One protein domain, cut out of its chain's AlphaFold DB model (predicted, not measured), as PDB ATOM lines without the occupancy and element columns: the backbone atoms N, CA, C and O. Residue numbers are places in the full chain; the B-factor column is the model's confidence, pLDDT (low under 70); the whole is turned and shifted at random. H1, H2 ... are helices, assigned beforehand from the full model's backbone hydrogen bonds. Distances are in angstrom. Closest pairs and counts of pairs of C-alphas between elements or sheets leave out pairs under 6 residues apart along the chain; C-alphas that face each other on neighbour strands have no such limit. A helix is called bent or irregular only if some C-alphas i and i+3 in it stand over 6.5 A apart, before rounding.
ATOM      1  N   ILE A   2     133.964 142.948 142.469       95.06
ATOM      2  CA  ILE A   2     134.748 143.865 141.613       95.06
ATOM      3  C   ILE A   2     134.269 143.831 140.155       95.06
ATOM      4  O   ILE A   2     134.067 144.882 139.562       95.06
ATOM      5  N   GLU A   3     133.980 142.649 139.609       95.62
ATOM      6  CA  GLU A   3     133.454 142.516 138.241       95.62
ATOM      7  C   GLU A   3     132.131 143.259 138.021       95.62
ATOM      8  O   GLU A   3     131.964 143.941 137.015       95.62
ATOM      9  N   ILE A   4     131.217 143.192 138.993       95.62
ATOM     10  CA  ILE A   4     129.929 143.895 138.935       95.62
ATOM     11  C   ILE A   4     130.172 145.407 138.919       95.62
ATOM     12  O   ILE A   4     129.586 146.117 138.106       95.62
ATOM     13  N   ILE A   5     131.080 145.897 139.772       96.00
ATOM     14  CA  ILE A   5     131.455 147.315 139.820       96.00
ATOM     15  C   ILE A   5     132.047 147.761 138.477       96.00
ATOM     16  O   ILE A   5     131.665 148.813 137.966       96.00
ATOM     17  N   LEU A   6     132.932 146.957 137.880       96.50
ATOM     18  CA  LEU A   6     133.535 147.251 136.578       96.50
ATOM     19  C   LEU A   6     132.485 147.300 135.465       96.50
ATOM     20  O   LEU A   6     132.493 148.235 134.669       96.50
ATOM     21  N   VAL A   7     131.547 146.352 135.443       95.75
ATOM     22  CA  VAL A   7     130.427 146.343 134.491       95.75
ATOM     23  C   VAL A   7     129.535 147.573 134.659       95.75
ATOM     24  O   VAL A   7     129.193 148.213 133.664       95.75
ATOM     25  N   MET A   8     129.192 147.960 135.892       95.19
ATOM     26  CA  MET A   8     128.386 149.161 136.134       95.19
ATOM     27  C   MET A   8     129.124 150.429 135.690       95.19
ATOM     28  O   MET A   8     128.542 151.282 135.020       95.19
ATOM     29  N   ALA A   9     130.419 150.538 136.006       95.38
ATOM     30  CA  ALA A   9     131.253 151.667 135.605       95.38
ATOM     31  C   ALA A   9     131.382 151.764 134.076       95.38
ATOM     32  O   ALA A   9     131.204 152.844 133.505       95.38
ATOM     33  N   ALA A  10     131.616 150.634 133.404       95.56
ATOM     34  CA  ALA A  10     131.661 150.554 131.949       95.56
ATOM     35  C   ALA A  10     130.314 150.943 131.320       95.56
ATOM     36  O   ALA A  10     130.288 151.724 130.369       95.56
ATOM     37  N   GLY A  11     129.192 150.483 131.884       92.19
ATOM     38  CA  GLY A  11     127.846 150.850 131.438       92.19
ATOM     39  C   GLY A  11     127.566 152.353 131.544       92.19
ATOM     40  O   GLY A  11     127.025 152.949 130.612       92.19
ATOM     41  N   ILE A  12     127.999 153.000 132.632       91.00
ATOM     42  CA  ILE A  12     127.882 154.458 132.806       91.00
ATOM     43  C   ILE A  12     128.748 155.201 131.783       91.00
ATOM     44  O   ILE A  12     128.286 156.167 131.167       91.00
ATOM     45  N   ALA A  13     129.992 154.758 131.577       93.06
ATOM     46  CA  ALA A  13     130.906 155.360 130.609       93.06
ATOM     47  C   ALA A  13     130.358 155.255 129.176       93.06
ATOM     48  O   ALA A  13     130.280 156.260 128.464       93.06
ATOM     49  N   ALA A  14     129.893 154.064 128.788       90.31
ATOM     50  CA  ALA A  14     129.256 153.816 127.501       90.31
ATOM     51  C   ALA A  14     127.986 154.666 127.326       90.31
ATOM     52  O   ALA A  14     127.837 155.353 126.313       90.31
ATOM     53  N   GLY A  15     127.110 154.707 128.337       87.75
ATOM     54  CA  GLY A  15     125.896 155.528 128.323       87.75
ATOM     55  C   GLY A  15     126.186 157.026 128.186       87.75
ATOM     56  O   GLY A  15     125.466 157.745 127.490       87.75
ATOM     57  N   ARG A  16     127.282 157.513 128.783       86.62
ATOM     58  CA  ARG A  16     127.707 158.914 128.661       86.62
ATOM     59  C   ARG A  16     128.266 159.238 127.275       86.62
ATOM     60  O   ARG A  16     127.962 160.315 126.761       86.62
ATOM     61  N   LEU A  17     129.032 158.328 126.668       85.06
ATOM     62  CA  LEU A  17     129.570 158.488 125.312       85.06
ATOM     63  C   LEU A  17     128.452 158.481 124.255       85.06
ATOM     64  O   LEU A  17     128.446 159.318 123.353       85.06
ATOM     65  N   LEU A  18     127.455 157.605 124.412       82.88
ATOM     66  CA  LEU A  18     126.317 157.493 123.494       82.88
ATOM     67  C   LEU A  18     125.252 158.589 123.675       82.88
ATOM     68  O   LEU A  18     124.421 158.762 122.787       82.88
ATOM     69  N   ARG A  19     125.296 159.394 124.750       73.06
ATOM     70  CA  ARG A  19     124.279 160.416 125.108       73.06
ATOM     71  C   ARG A  19     123.910 161.401 123.986       73.06
ATOM     72  O   ARG A  19     122.846 162.008 124.031       73.06
ATOM     73  N   ARG A  20     124.787 161.600 122.999       69.44
ATOM     74  CA  ARG A  20     124.590 162.541 121.881       69.44
ATOM     75  C   ARG A  20     123.763 161.973 120.717       69.44
ATOM     76  O   ARG A  20     123.361 162.754 119.857       69.44
ATOM     77  N   MET A  21     123.507 160.664 120.648       73.50
ATOM     78  CA  MET A  21     122.774 160.082 119.516       73.50
ATOM     79  C   MET A  21     121.254 160.223 119.682       73.50
ATOM     80  O   MET A  21     120.693 159.903 120.726       73.50
ATOM     81  N   LYS A  22     120.552 160.648 118.618       64.12
ATOM     82  CA  LYS A  22     119.079 160.794 118.602       64.12
ATOM     83  C   LYS A  22     118.335 159.477 118.869       64.12
ATOM     84  O   LYS A  22     117.207 159.512 119.357       64.12
ATOM     85  N   ALA A  23     118.987 158.338 118.614       65.19
ATOM     86  CA  ALA A  23     118.502 157.006 118.966       65.19
ATOM     87  C   ALA A  23     118.235 156.851 120.473       65.19
ATOM     88  O   ALA A  23     117.435 156.010 120.861       65.19
ATOM     89  N   LEU A  24     118.822 157.697 121.331       65.56
ATOM     90  CA  LEU A  24     118.617 157.599 122.771       65.56
ATOM     91  C   LEU A  24     117.303 158.209 123.275       65.56
ATOM     92  O   LEU A  24     116.979 158.099 124.456       65.56
ATOM     93  N   ARG A  25     116.497 158.800 122.386       69.75
ATOM     94  CA  ARG A  25     115.180 159.345 122.742       69.75
ATOM     95  C   ARG A  25     114.168 158.258 123.127       69.75
ATOM     96  O   ARG A  25     113.201 158.572 123.809       69.75
ATOM     97  N   VAL A  26     114.405 156.997 122.739       78.19
ATOM     98  CA  VAL A  26     113.574 155.844 123.142       78.19
ATOM     99  C   VAL A  26     114.023 155.195 124.455       78.19
ATOM    100  O   VAL A  26     113.272 154.390 125.007       78.19
ATOM    101  N   LEU A  27     115.203 155.545 124.998       83.25
ATOM    102  CA  LEU A  27     115.664 154.979 126.274       83.25
ATOM    103  C   LEU A  27     114.697 155.236 127.428       83.25
ATOM    104  O   LEU A  27     114.471 154.297 128.171       83.25
ATOM    105  N   PRO A  28     114.098 156.428 127.608       84.94
ATOM    106  CA  PRO A  28     113.186 156.660 128.726       84.94
ATOM    107  C   PRO A  28     112.006 155.682 128.727       84.94
ATOM    108  O   PRO A  28     111.677 155.110 129.762       84.94
ATOM    109  N   VAL A  29     111.416 155.441 127.551       89.06
ATOM    110  CA  VAL A  29     110.307 154.492 127.380       89.06
ATOM    111  C   VAL A  29     110.788 153.061 127.598       89.06
ATOM    112  O   VAL A  29     110.153 152.308 128.329       89.06
ATOM    113  N   THR A  30     111.932 152.705 127.012       88.44
ATOM    114  CA  THR A  30     112.501 151.356 127.129       88.44
ATOM    115  C   THR A  30     112.861 151.035 128.577       88.44
ATOM    116  O   THR A  30     112.463 149.994 129.078       88.44
ATOM    117  N   THR A  31     113.521 151.951 129.289       91.88
ATOM    118  CA  THR A  31     113.857 151.808 130.710       91.88
ATOM    119  C   THR A  31     112.607 151.611 131.555       91.88
ATOM    120  O   THR A  31     112.585 150.712 132.389       91.88
ATOM    121  N   MET A  32     111.555 152.406 131.338       94.62
ATOM    122  CA  MET A  32     110.294 152.229 132.067       94.62
ATOM    123  C   MET A  32     109.649 150.875 131.768       94.62
ATOM    124  O   MET A  32     109.260 150.173 132.697       94.62
ATOM    125  N   ALA A  33     109.598 150.470 130.496       95.19
ATOM    126  CA  ALA A  33     109.084 149.160 130.103       95.19
ATOM    127  C   ALA A  33     109.886 148.019 130.752       95.19
ATOM    128  O   ALA A  33     109.298 147.076 131.276       95.19
ATOM    129  N   THR A  34     111.217 148.128 130.789       95.12
ATOM    130  CA  THR A  34     112.092 147.164 131.461       95.12
ATOM    131  C   THR A  34     111.858 147.143 132.966       95.12
ATOM    132  O   THR A  34     111.755 146.059 133.522       95.12
ATOM    133  N   ILE A  35     111.729 148.295 133.634       96.19
ATOM    134  CA  ILE A  35     111.419 148.346 135.072       96.19
ATOM    135  C   ILE A  35     110.111 147.608 135.348       96.19
ATOM    136  O   ILE A  35     110.078 146.749 136.221       96.19
ATOM    137  N   VAL A  36     109.055 147.883 134.581       96.94
ATOM    138  CA  VAL A  36     107.764 147.199 134.745       96.94
ATOM    139  C   VAL A  36     107.901 145.692 134.514       96.94
ATOM    140  O   VAL A  36     107.405 144.909 135.321       96.94
ATOM    141  N   ALA A  37     108.608 145.273 133.462       97.19
ATOM    142  CA  ALA A  37     108.832 143.859 133.168       97.19
ATOM    143  C   ALA A  37     109.629 143.152 134.279       97.19
ATOM    144  O   ALA A  37     109.246 142.071 134.722       97.19
ATOM    145  N   LEU A  38     110.703 143.777 134.767       96.62
ATOM    146  CA  LEU A  38     111.520 143.249 135.860       96.62
ATOM    147  C   LEU A  38     110.724 143.164 137.162       96.62
ATOM    148  O   LEU A  38     110.807 142.151 137.845       96.62
ATOM    149  N   LEU A  39     109.924 144.183 137.490       96.56
ATOM    150  CA  LEU A  39     109.050 144.164 138.664       96.56
ATOM    151  C   LEU A  39     107.987 143.065 138.565       96.56
ATOM    152  O   LEU A  39     107.688 142.426 139.569       96.56
ATOM    153  N   PHE A  40     107.440 142.817 137.372       96.69
ATOM    154  CA  PHE A  40     106.479 141.738 137.154       96.69
ATOM    155  C   PHE A  40     107.106 140.359 137.388       96.69
ATOM    156  O   PHE A  40     106.557 139.552 138.137       96.69
ATOM    157  N   ILE A  41     108.278 140.113 136.793       96.56
ATOM    158  CA  ILE A  41     109.028 138.864 136.983       96.56
ATOM    159  C   ILE A  41     109.370 138.686 138.467       96.56
ATOM    160  O   ILE A  41     109.039 137.658 139.053       96.56
ATOM    161  N   MET A  42     109.923 139.725 139.093       95.31
ATOM    162  CA  MET A  42     110.310 139.723 140.504       95.31
ATOM    163  C   MET A  42     109.115 139.459 141.432       95.31
ATOM    164  O   MET A  42     109.217 138.670 142.372       95.31
ATOM    165  N   GLY A  43     107.952 140.048 141.138       93.88
ATOM    166  CA  GLY A  43     106.714 139.785 141.869       93.88
ATOM    167  C   GLY A  43     106.263 138.325 141.774       93.88
ATOM    168  O   GLY A  43     105.837 137.755 142.777       93.88
ATOM    169  N   GLY A  44     106.402 137.697 140.604       94.25
ATOM    170  CA  GLY A  44     106.112 136.273 140.416       94.25
ATOM    171  C   GLY A  44     107.081 135.358 141.170       94.25
ATOM    172  O   GLY A  44     106.644 134.438 141.863       94.25
ATOM    173  N   GLU A  45     108.384 135.633 141.089       92.94
ATOM    174  CA  GLU A  45     109.429 134.857 141.773       92.94
ATOM    175  C   GLU A  45     109.266 134.888 143.298       92.94
ATOM    176  O   GLU A  45     109.376 133.861 143.972       92.94
ATOM    177  N   ILE A  46     108.947 136.061 143.848       92.38
ATOM    178  CA  ILE A  46     108.735 136.246 145.286       92.38
ATOM    179  C   ILE A  46     107.373 135.700 145.720       92.38
ATOM    180  O   ILE A  46     107.280 135.020 146.741       92.38
ATOM    181  N   GLY A  47     106.322 135.960 144.938       88.38
ATOM    182  CA  GLY A  47     104.953 135.542 145.235       88.38
ATOM    183  C   GLY A  47     104.740 134.024 145.183       88.38
ATOM    184  O   GLY A  47     103.918 133.481 145.916       88.38
ATOM    185  N   GLY A  48     105.494 133.313 144.343       88.44
ATOM    186  CA  GLY A  48     105.442 131.851 144.263       88.44
ATOM    187  C   GLY A  48     106.203 131.137 145.386       88.44
ATOM    188  O   GLY A  48     105.979 129.948 145.627       88.44
ATOM    189  N   ASN A  49     107.095 131.835 146.097       92.25
ATOM    190  CA  ASN A  49     107.965 131.234 147.099       92.25
ATOM    191  C   ASN A  49     107.393 131.384 148.519       92.25
ATOM    192  O   ASN A  49     107.544 132.416 149.176       92.25
TER     193      ASN A  49
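This is residues 2 to 49 of the 97 residues of an uncharacterized protein of Bacteroidales bacterium 55_9 (UniProt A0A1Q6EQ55). Two helices make an open, flat V: H1 is the shorter arm, H2 the longer, and they come near each other only at the corner of the V, where residues 19 to 21 join them. From that corner the arms spread with nothing between them, and H2 has a kink of 32 degrees near residue 29. The printed part has 48 residues with two named helices, H1 then H2, and no named strand; its class is all helix. It is only just extended, close to loose, with a radius of gyration of the C-alphas of 14.7 A and spans of 42 by 30 by 7 A.

Begin with H1, residues 2 to 18, and go on through the tight link of three residues to H2, residues 22 to 47. The two are close but not clearly touching: look at Leu 18 and Leu 24, whose C-alphas, the closest of the two helices, are 7.7 A apart. Their centres are 19.1 A apart. They run opposite ways at a shallow tilt of 32 degrees, only just short of steep, and the line of H2 is a rough one. In H1 every O i to N i+4 pair is within hydrogen-bond range; in H2, 18 of 22 are.

Find C-alpha 2 at (134.748, 143.865, 141.613); from there H1 runs 24.2 A to C-alpha 18 at (126.317, 157.493, 123.494). H2 runs 39.3 A, from C-alpha 22 to C-alpha 47 at (104.953, 135.542, 145.235). It is irregular, but only just: C-alphas 25 and 28 are 6.9 A apart.

Look at Arg 20 and Asn 49 for the two C-alphas farthest apart, 43.5 A. The printed part has no cut. Residues 2 to 14, 16 to 23 and 25 to 49 stand free. The mean pLDDT of the printed part is 88.9; residue 20 and residues 22 to 25 are under 70.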